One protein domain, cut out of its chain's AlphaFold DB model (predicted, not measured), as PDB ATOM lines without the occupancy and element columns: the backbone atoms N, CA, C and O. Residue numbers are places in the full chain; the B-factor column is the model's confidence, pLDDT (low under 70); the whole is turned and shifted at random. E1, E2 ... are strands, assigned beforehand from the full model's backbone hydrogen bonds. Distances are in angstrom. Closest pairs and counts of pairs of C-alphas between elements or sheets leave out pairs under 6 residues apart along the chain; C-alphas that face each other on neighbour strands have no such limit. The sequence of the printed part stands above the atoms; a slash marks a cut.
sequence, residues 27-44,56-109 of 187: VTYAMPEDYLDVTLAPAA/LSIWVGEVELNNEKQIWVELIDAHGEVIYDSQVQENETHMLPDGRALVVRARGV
ATOM      1  N   VAL A  27     222.699 239.831 280.903       77.00
ATOM      2  CA  VAL A  27     222.184 239.739 279.531       77.00
ATOM      3  C   VAL A  27     220.663 239.695 279.584       77.00
ATOM      4  O   VAL A  27     220.091 238.961 280.385       77.00
ATOM      5  N   THR A  28     220.002 240.505 278.757       82.12
ATOM      6  CA  THR A  28     218.535 240.552 278.681       82.12
ATOM      7  C   THR A  28     218.042 239.893 277.403       82.12
ATOM      8  O   THR A  28     218.510 240.218 276.312       82.12
ATOM      9  N   TYR A  29     217.078 238.993 277.557       82.50
ATOM     10  CA  TYR A  29     216.446 238.213 276.508       82.50
ATOM     11  C   TYR A  29     214.992 238.650 276.358       82.50
ATOM     12  O   TYR A  29     214.231 238.699 277.323       82.50
ATOM     13  N   ALA A  30     214.629 238.983 275.126       81.94
ATOM     14  CA  ALA A  30     213.281 239.355 274.740       81.94
ATOM     15  C   ALA A  30     212.432 238.101 274.504       81.94
ATOM     16  O   ALA A  30     212.836 237.263 273.701       81.94
ATOM     17  N   MET A  31     211.240 238.026 275.097       78.88
ATOM     18  CA  MET A  31     210.238 236.980 274.839       78.88
ATOM     19  C   MET A  31     208.928 237.632 274.360       78.88
ATOM     20  O   MET A  31     208.034 237.903 275.165       78.88
ATOM     21  N   PRO A  32     208.827 237.999 273.064       74.38
ATOM     22  CA  PRO A  32     207.672 238.718 272.526       74.38
ATOM     23  C   PRO A  32     206.346 237.961 272.635       74.38
ATOM     24  O   PRO A  32     205.308 238.604 272.752       74.38
ATOM     25  N   GLU A  33     206.377 236.631 272.573       74.69
ATOM     26  CA  GLU A  33     205.193 235.769 272.645       74.69
ATOM     27  C   GLU A  33     204.494 235.824 274.007       74.69
ATOM     28  O   GLU A  33     203.265 235.819 274.062       74.69
ATOM     29  N   ASP A  34     205.279 235.955 275.074       73.12
ATOM     30  CA  ASP A  34     204.808 235.982 276.458       73.12
ATOM     31  C   ASP A  34     204.773 237.413 277.015       73.12
ATOM     32  O   ASP A  34     204.398 237.632 278.160       73.12
ATOM     33  N   TYR A  35     205.149 238.413 276.208       82.44
ATOM     34  CA  TYR A  35     205.309 239.807 276.631       82.44
ATOM     35  C   TYR A  35     206.268 239.960 277.822       82.44
ATOM     36  O   TYR A  35     206.030 240.773 278.715       82.44
ATOM     37  N   LEU A  36     207.379 239.217 277.820       81.75
ATOM     38  CA  LEU A  36     208.373 239.248 278.894       81.75
ATOM     39  C   LEU A  36     209.742 239.738 278.408       81.75
ATOM     40  O   LEU A  36     210.166 239.510 277.273       81.75
ATOM     41  N   ASP A  37     210.452 240.396 279.315       81.88
ATOM     42  CA  ASP A  37     211.878 240.687 279.240       81.88
ATOM     43  C   ASP A  37     212.579 239.976 280.397       81.88
ATOM     44  O   ASP A  37     212.324 240.273 281.567       81.88
ATOM     45  N   VAL A  38     213.462 239.030 280.078       82.19
ATOM     46  CA  VAL A  38     214.173 238.219 281.071       82.19
ATOM     47  C   VAL A  38     215.630 238.642 281.120       82.19
ATOM     48  O   VAL A  38     216.387 238.425 280.178       82.19
ATOM     49  N   THR A  39     216.053 239.227 282.231       84.81
ATOM     50  CA  THR A  39     217.452 239.572 282.477       84.81
ATOM     51  C   THR A  39     218.106 238.493 283.329       84.81
ATOM     52  O   THR A  39     217.680 238.255 284.458       84.81
ATOM     53  N   LEU A  40     219.171 237.877 282.823       84.56
ATOM     54  CA  LEU A  40     219.990 236.923 283.563       84.56
ATOM     55  C   LEU A  40     221.347 237.525 283.903       84.56
ATOM     56  O   LEU A  40     222.021 238.081 283.040       84.56
ATOM     57  N   ALA A  41     221.771 237.358 285.149       84.69
ATOM     58  CA  ALA A  41     223.121 237.666 285.589       84.69
ATOM     59  C   ALA A  41     223.880 236.370 285.923       84.69
ATOM     60  O   ALA A  41     223.328 235.493 286.598       84.69
ATOM     61  N   PRO A  42     225.148 236.252 285.493       80.31
ATOM     62  CA  PRO A  42     225.953 235.073 285.755       80.31
ATOM     63  C   PRO A  42     226.267 234.931 287.250       80.31
ATOM     64  O   PRO A  42     226.261 235.906 288.017       80.31
ATOM     65  N   ALA A  43     226.561 233.698 287.665       82.44
ATOM     66  CA  ALA A  43     226.952 233.401 289.037       82.44
ATOM     67  C   ALA A  43     228.239 234.158 289.407       82.44
ATOM     68  O   ALA A  43     229.099 234.400 288.559       82.44
ATOM     69  N   ALA A  44     228.381 234.538 290.682       75.19
ATOM     70  CA  ALA A  44     229.524 235.335 291.147       75.19
ATOM     71  C   ALA A  44     230.884 234.680 290.849       75.19
ATOM     72  O   ALA A  44     231.840 235.392 290.555       75.19
ATOM     73  N   LEU A  56     223.700 223.771 282.952       83.31
ATOM     74  CA  LEU A  56     222.274 223.847 283.243       83.31
ATOM     75  C   LEU A  56     221.552 224.810 282.300       83.31
ATOM     76  O   LEU A  56     221.882 226.001 282.207       83.31
ATOM     77  N   SER A  57     220.483 224.312 281.689       86.00
ATOM     78  CA  SER A  57     219.561 225.083 280.855       86.00
ATOM     79  C   SER A  57     218.465 225.725 281.706       86.00
ATOM     80  O   SER A  57     218.065 225.171 282.725       86.00
ATOM     81  N   ILE A  58     217.970 226.893 281.292       85.62
ATOM     82  CA  ILE A  58     216.860 227.582 281.963       85.62
ATOM     83  C   ILE A  58     215.680 227.667 281.003       85.62
ATOM     84  O   ILE A  58     215.849 228.085 279.856       85.62
ATOM     85  N   TRP A  59     214.494 227.331 281.495       90.31
ATOM     86  CA  TRP A  59     213.232 227.656 280.846       90.31
ATOM     87  C   TRP A  59     212.493 228.723 281.655       90.31
ATOM     88  O   TRP A  59     212.505 228.701 282.885       90.31
ATOM     89  N   VAL A  60     211.880 229.676 280.956       87.12
ATOM     90  CA  VAL A  60     211.029 230.719 281.536       87.12
ATOM     91  C   VAL A  60     209.829 230.874 280.623       87.12
ATOM     92  O   VAL A  60     210.005 230.947 279.406       87.12
ATOM     93  N   GLY A  61     208.635 230.946 281.196       83.69
ATOM     94  CA  GLY A  61     207.428 231.198 280.419       83.69
ATOM     95  C   GLY A  61     206.192 231.365 281.285       83.69
ATOM     96  O   GLY A  61     206.207 231.105 282.491       83.69
ATOM     97  N   GLU A  62     205.107 231.802 280.655       85.38
ATOM     98  CA  GLU A  62     203.788 231.785 281.279       85.38
ATOM     99  C   GLU A  62     203.188 230.372 281.230       85.38
ATOM    100  O   GLU A  62     203.183 229.705 280.194       85.38
ATOM    101  N   VAL A  63     202.605 229.934 282.343       83.69
ATOM    102  CA  VAL A  63     201.749 228.746 282.412       83.69
ATOM    103  C   VAL A  63     200.391 229.129 282.987       83.69
ATOM    104  O   VAL A  63     200.276 230.033 283.815       83.69
ATOM    105  N   GLU A  64     199.343 228.435 282.556       85.88
ATOM    106  CA  GLU A  64     198.000 228.609 283.103       85.88
ATOM    107  C   GLU A  64     197.750 227.557 284.188       85.88
ATOM    108  O   GLU A  64     197.665 226.358 283.908       85.88
ATOM    109  N   LEU A  65     197.616 228.006 285.435       82.25
ATOM    110  CA  LEU A  65     197.291 227.162 286.578       82.25
ATOM    111  C   LEU A  65     196.031 227.707 287.250       82.25
ATOM    112  O   LEU A  65     195.975 228.872 287.625       82.25
ATOM    113  N   ASN A  66     195.008 226.865 287.418       87.19
ATOM    114  CA  ASN A  66     193.723 227.260 288.016       87.19
ATOM    115  C   ASN A  66     193.056 228.474 287.330       87.19
ATOM    116  O   ASN A  66     192.471 229.311 288.010       87.19
ATOM    117  N   ASN A  67     193.136 228.560 285.995       89.06
ATOM    118  CA  ASN A  67     192.642 229.694 285.195       89.06
ATOM    119  C   ASN A  67     193.354 231.033 285.456       89.06
ATOM    120  O   ASN A  67     192.865 232.084 285.042       89.06
ATOM    121  N   GLU A  68     194.516 231.005 286.107       82.94
ATOM    122  CA  GLU A  68     195.374 232.166 286.306       82.94
ATOM    123  C   GLU A  68     196.700 231.956 285.571       82.94
ATOM    124  O   GLU A  68     197.311 230.886 285.646       82.94
ATOM    125  N   LYS A  69     197.146 232.986 284.848       84.50
ATOM    126  CA  LYS A  69     198.467 233.009 284.219       84.50
ATOM    127  C   LYS A  69     199.527 233.282 285.276       84.50
ATOM    128  O   LYS A  69     199.395 234.223 286.057       84.50
ATOM    129  N   GLN A  70     200.569 232.464 285.295       88.06
ATOM    130  CA  GLN A  70     201.679 232.577 286.233       88.06
ATOM    131  C   GLN A  70     202.994 232.388 285.489       88.06
ATOM    132  O   GLN A  70     203.087 231.538 284.609       88.06
ATOM    133  N   ILE A  71     204.021 233.145 285.863       88.00
ATOM    134  CA  ILE A  71     205.360 232.978 285.299       88.00
ATOM    135  C   ILE A  71     206.059 231.865 286.066       88.00
ATOM    136  O   ILE A  71     206.097 231.873 287.299       88.00
ATOM    137  N   TRP A  72     206.605 230.913 285.327       91.38
ATOM    138  CA  TRP A  72     207.350 229.789 285.863       91.38
ATOM    139  C   TRP A  72     208.767 229.791 285.323       91.38
ATOM    140  O   TRP A  72     209.023 230.177 284.182       91.38
ATOM    141  N   VAL A  73     209.684 229.365 286.181       89.50
ATOM    142  CA  VAL A  73     211.089 229.178 285.855       89.50
ATOM    143  C   VAL A  73     211.462 227.748 286.178       89.50
ATOM    144  O   VAL A  73     211.184 227.277 287.279       89.50
ATOM    145  N   GLU A  74     212.131 227.091 285.240       90.31
ATOM    146  CA  GLU A  74     212.672 225.746 285.408       90.31
ATOM    147  C   GLU A  74     214.179 225.749 285.142       90.31
ATOM    148  O   GLU A  74     214.674 226.431 284.240       90.31
ATOM    149  N   LEU A  75     214.911 224.963 285.925       86.69
ATOM    150  CA  LEU A  75     216.324 224.669 285.738       86.69
ATOM    151  C   LEU A  75     216.455 223.201 285.346       86.69
ATOM    152  O   LEU A  75     216.014 222.311 286.076       86.69
ATOM    153  N   ILE A  76     217.062 222.969 284.192       85.12
ATOM    154  CA  ILE A  76     217.127 221.668 283.539       85.12
ATOM    155  C   ILE A  76     218.592 221.260 283.440       85.12
ATOM    156  O   ILE A  76     219.437 222.055 283.020       85.12
ATOM    157  N   ASP A  77     218.906 220.035 283.840       88.12
ATOM    158  CA  ASP A  77     220.261 219.508 283.754       88.12
ATOM    159  C   ASP A  77     220.633 219.042 282.331       88.12
ATOM    160  O   ASP A  77     219.822 219.043 281.403       88.12
ATOM    161  N   ALA A  78     221.882 218.608 282.149       86.06
ATOM    162  CA  ALA A  78     222.368 218.100 280.865       86.06
ATOM    163  C   ALA A  78     221.670 216.804 280.390       86.06
ATOM    164  O   ALA A  78     221.789 216.443 279.217       86.06
ATOM    165  N   HIS A  79     220.953 216.099 281.272       90.06
ATOM    166  CA  HIS A  79     220.178 214.899 280.947       90.06
ATOM    167  C   HIS A  79     218.719 215.221 280.586       90.06
ATOM    168  O   HIS A  79     217.986 214.321 280.167       90.06
ATOM    169  N   GLY A  80     218.303 216.488 280.692       84.62
ATOM    170  CA  GLY A  80     216.928 216.924 280.457       84.62
ATOM    171  C   GLY A  80     216.017 216.769 281.676       84.62
ATOM    172  O   GLY A  80     214.796 216.837 281.531       84.62
ATOM    173  N   GLU A  81     216.576 216.540 282.863       88.06
ATOM    174  CA  GLU A  81     215.829 216.450 284.114       88.06
ATOM    175  C   GLU A  81     215.605 217.851 284.697       88.06
ATOM    176  O   GLU A  81     216.536 218.649 284.807       88.06
ATOM    177  N   VAL A  82     214.367 218.153 285.100       91.38
ATOM    178  CA  VAL A  82     214.056 219.384 285.842       91.38
ATOM    179  C   VAL A  82     214.529 219.201 287.281       91.38
ATOM    180  O   VAL A  82     213.992 218.377 288.021       91.38
ATOM    181  N   ILE A  83     215.544 219.965 287.675       89.62
ATOM    182  CA  ILE A  83     216.154 219.895 289.013       89.62
ATOM    183  C   ILE A  83     215.673 221.012 289.943       89.62
ATOM    184  O   ILE A  83     215.934 220.972 291.146       89.62
ATOM    185  N   TYR A  84     214.992 222.015 289.390       92.62
ATOM    186  CA  TYR A  84     214.383 223.106 290.136       92.62
ATOM    187  C   TYR A  84     213.269 223.754 289.317       92.62
ATOM    188  O   TYR A  84     213.471 224.049 288.141       92.62
ATOM    189  N   ASP A  85     212.140 224.026 289.955       93.12
ATOM    190  CA  ASP A  85     211.010 224.762 289.407       93.12
ATOM    191  C   ASP A  85     210.474 225.761 290.441       93.12
ATOM    192  O   ASP A  85     210.454 225.507 291.648       93.12
ATOM    193  N   SER A  86     210.072 226.947 289.985       91.81
ATOM    194  CA  SER A  86     209.448 227.943 290.856       91.81
ATOM    195  C   SER A  86     208.541 228.876 290.080       91.81
ATOM    196  O   SER A  86     208.883 229.342 288.992       91.81
ATOM    197  N   GLN A  87     207.423 229.231 290.710       92.19
ATOM    198  CA  GLN A  87     206.665 230.415 290.337       92.19
ATOM    199  C   GLN A  87     207.501 231.662 290.657       92.19
ATOM    200  O   GLN A  87     208.117 231.738 291.724       92.19
ATOM    201  N   VAL A  88     207.505 232.628 289.744       89.19
ATOM    202  CA  VAL A  88     208.172 233.927 289.898       89.19
ATOM    203  C   VAL A  88     207.162 235.031 289.597       89.19
ATOM    204  O   VAL A  88     206.271 234.857 288.765       89.19
ATOM    205  N   GLN A  89     207.257 236.162 290.290       87.94
ATOM    206  CA  GLN A  89     206.414 237.324 290.012       87.94
ATOM    207  C   GLN A  89     207.061 238.269 288.997       87.94
ATOM    208  O   GLN A  89     208.280 238.328 288.825       87.94
ATOM    209  N   GLU A  90     206.233 239.073 288.339       83.94
ATOM    210  CA  GLU A  90     206.733 240.165 287.512       83.94
ATOM    211  C   GLU A  90     207.531 241.168 288.348       83.94
ATOM    212  O   GLU A  90     207.130 241.574 289.440       83.94
ATOM    213  N   ASN A  91     208.639 241.636 287.784       82.44
ATOM    214  CA  ASN A  91     209.582 242.568 288.396       82.44
ATOM    215  C   ASN A  91     210.253 242.027 289.671       82.44
ATOM    216  O   ASN A  91     210.846 242.798 290.431       82.44
ATOM    217  N   GLU A  92     210.205 240.713 289.890       82.44
ATOM    218  CA  GLU A  92     210.934 240.034 290.954       82.44
ATOM    219  C   GLU A  92     212.364 239.704 290.509       82.44
ATOM    220  O   GLU A  92     212.629 239.400 289.346       82.44
ATOM    221  N   THR A  93     213.303 239.777 291.454       88.75
ATOM    222  CA  THR A  93     214.631 239.177 291.289       88.75
ATOM    223  C   THR A  93     214.628 237.818 291.965       88.75
ATOM    224  O   THR A  93     214.543 237.738 293.188       88.75
ATOM    225  N   HIS A  94     214.765 236.771 291.166       89.75
ATOM    226  CA  HIS A  94     214.807 235.391 291.610       89.75
ATOM    227  C   HIS A  94     216.240 234.862 291.613       89.75
ATOM    228  O   HIS A  94     216.993 235.068 290.659       89.75
ATOM    229  N   MET A  95     216.630 234.178 292.686       91.12
ATOM    230  CA  MET A  95     217.943 233.540 292.789       91.12
ATOM    231  C   MET A  95     217.828 232.059 292.454       91.12
ATOM    232  O   MET A  95     217.117 231.323 293.135       91.12
ATOM    233  N   LEU A  96     218.559 231.621 291.431       89.38
ATOM    234  CA  LEU A  96     218.608 230.219 291.047       89.38
ATOM    235  C   LEU A  96     219.556 229.426 291.964       89.38
ATOM    236  O   LEU A  96     220.529 229.987 292.482       89.38
ATOM    237  N   PRO A  97     219.317 228.113 292.150       87.56
ATOM    238  CA  PRO A  97     220.180 227.247 292.961       87.56
ATOM    239  C   PRO A  97     221.642 227.181 292.502       87.56
ATOM    240  O   PRO A  97     222.523 226.884 293.302       87.56
ATOM    241  N   ASP A  98     221.908 227.468 291.229       83.31
ATOM    242  CA  ASP A  98     223.253 227.516 290.646       83.31
ATOM    243  C   ASP A  98     223.978 228.857 290.878       83.31
ATOM    244  O   ASP A  98     225.105 229.057 290.420       83.31
ATOM    245  N   GLY A  99     223.343 229.785 291.599       85.38
ATOM    246  CA  GLY A  99     223.894 231.090 291.943       85.38
ATOM    247  C   GLY A  99     223.699 232.169 290.877       85.38
ATOM    248  O   GLY A  99     224.140 233.303 291.102       85.38
ATOM    249  N   ARG A 100     223.042 231.869 289.746       86.38
ATOM    250  CA  ARG A 100     222.603 232.883 288.771       86.38
ATOM    251  C   ARG A 100     221.409 233.667 289.317       86.38
ATOM    252  O   ARG A 100     220.596 233.140 290.074       86.38
ATOM    253  N   ALA A 101     221.301 234.933 288.928       86.88
ATOM    254  CA  ALA A 101     220.141 235.761 289.256       86.88
ATOM    255  C   ALA A 101     219.305 236.006 288.001       86.88
ATOM    256  O   ALA A 101     219.857 236.245 286.926       86.88
ATOM    257  N   LEU A 102     217.988 235.974 288.157       85.88
ATOM    258  CA  LEU A 102     217.022 236.141 287.084       85.88
ATOM    259  C   LEU A 102     216.031 237.240 287.461       85.88
ATOM    260  O   LEU A 102     215.499 237.254 288.564       85.88
ATOM    261  N   VAL A 103     215.792 238.175 286.550       88.62
ATOM    262  CA  VAL A 103     214.769 239.209 286.695       88.62
ATOM    263  C   VAL A 103     213.817 239.083 285.527       88.62
ATOM    264  O   VAL A 103     214.247 239.194 284.381       88.62
ATOM    265  N   VAL A 104     212.534 238.888 285.810       84.62
ATOM    266  CA  VAL A 104     211.493 238.888 284.779       84.62
ATOM    267  C   VAL A 104     210.754 240.208 284.832       84.62
ATOM    268  O   VAL A 104     210.361 240.658 285.906       84.62
ATOM    269  N   ARG A 105     210.560 240.852 283.689       82.94
ATOM    270  CA  ARG A 105     209.786 242.089 283.571       82.94
ATOM    271  C   ARG A 105     208.686 241.899 282.551       82.94
ATOM    272  O   ARG A 105     208.941 241.373 281.472       82.94
ATOM    273  N   ALA A 106     207.493 242.385 282.867       77.94
ATOM    274  CA  ALA A 106     206.459 242.535 281.862       77.94
ATOM    275  C   ALA A 106     206.877 243.613 280.861       77.94
ATOM    276  O   ALA A 106     207.244 244.737 281.225       77.94
ATOM    277  N   ARG A 107     206.806 243.271 279.582       71.31
ATOM    278  CA  ARG A 107     206.985 244.196 278.477       71.31
ATOM    279  C   ARG A 107     205.637 244.846 278.183       71.31
ATOM    280  O   ARG A 107     204.722 244.213 277.665       71.31
ATOM    281  N   GLY A 108     205.514 246.130 278.515       55.53
ATOM    282  CA  GLY A 108     204.321 246.912 278.189       55.53
ATOM    283  C   GLY A 108     204.044 246.946 276.679       55.53
ATOM    284  O   GLY A 108     204.966 246.943 275.867       55.53
ATOM    285  N   VAL A 109     202.766 247.025 276.295       45.88
ATOM    286  CA  VAL A 109     202.287 247.027 274.892       45.88
ATOM    287  C   VAL A 109     202.543 248.371 274.171       45.88
ATOM    288  O   VAL A 109     201.928 248.685 273.154       45.88
TER     289      VAL A 109
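This is residues 27 to 44 and 56 to 109 of the 187 residues of an uncharacterized protein of Nesiotobacter exalbescens (UniProt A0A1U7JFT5). Two small sheets stand face to face as a sandwich, the four strands E1, E2, E7 and E6 over the three-stranded meander E3, E4, E5, their strands crossed at 33 degrees. The chain passes between the sheets at the link E5 to E6, and the far end of the hairpin E3 and E4 turns off where E3 bends. The printed part has 72 residues with seven named strands, E1 to E7 along the chain, and no named helix; the class is all strand and both sheets are antiparallel. It is compact, with a radius of gyration of the C-alphas of 12.2 A and spans of 33 by 27 by 18 A.

E1, residues 27 to 31, begins at C-alpha 27 (222.184, 239.739, 279.531), and E2 is residues 36 to 41. E3, residues 57 to 65, is 23.1 A long and E4, residues 68 to 76, 24.3 A. E5 is residues 82 to 88, E6 residues 93 to 95, and E7, residues 101 to 106, ends at C-alpha 106 (206.459, 242.535, 281.862).

The sheet of four strands runs E1, E2, E7, E6, with E1 and E6 as its edge strands. Within hydrogen-bond range are N 29 and O 38 of the hairpin E1 and E2, at 2.8 A, N 39 and O 103 of the neighbours E2 and E7, at 2.8 A, and N 94 and O 102 of the hairpin E6 and E7, at 2.7 A. In the strongly twisted sheet E3, E4, E5, N 63 and O 70 are 2.8 A apart, and N 73 and O 86 are 2.9 A apart. E3 bends by 61 degrees at residue 62. Between the sheets, the closest C-alphas of E5 and E6, Val 88 and His 94, are 7.0 A apart, and E2 and E3 are near each other.

The C-alphas of Ala 44 and Asn 67, the two farthest apart, are 37.8 A from each other. Residues 45 to 55 are not printed, and C-alphas 44 and 56 are 15.7 A apart across this cut. The links printed whole are tight. Residues 108 to 109 have pLDDT under 70.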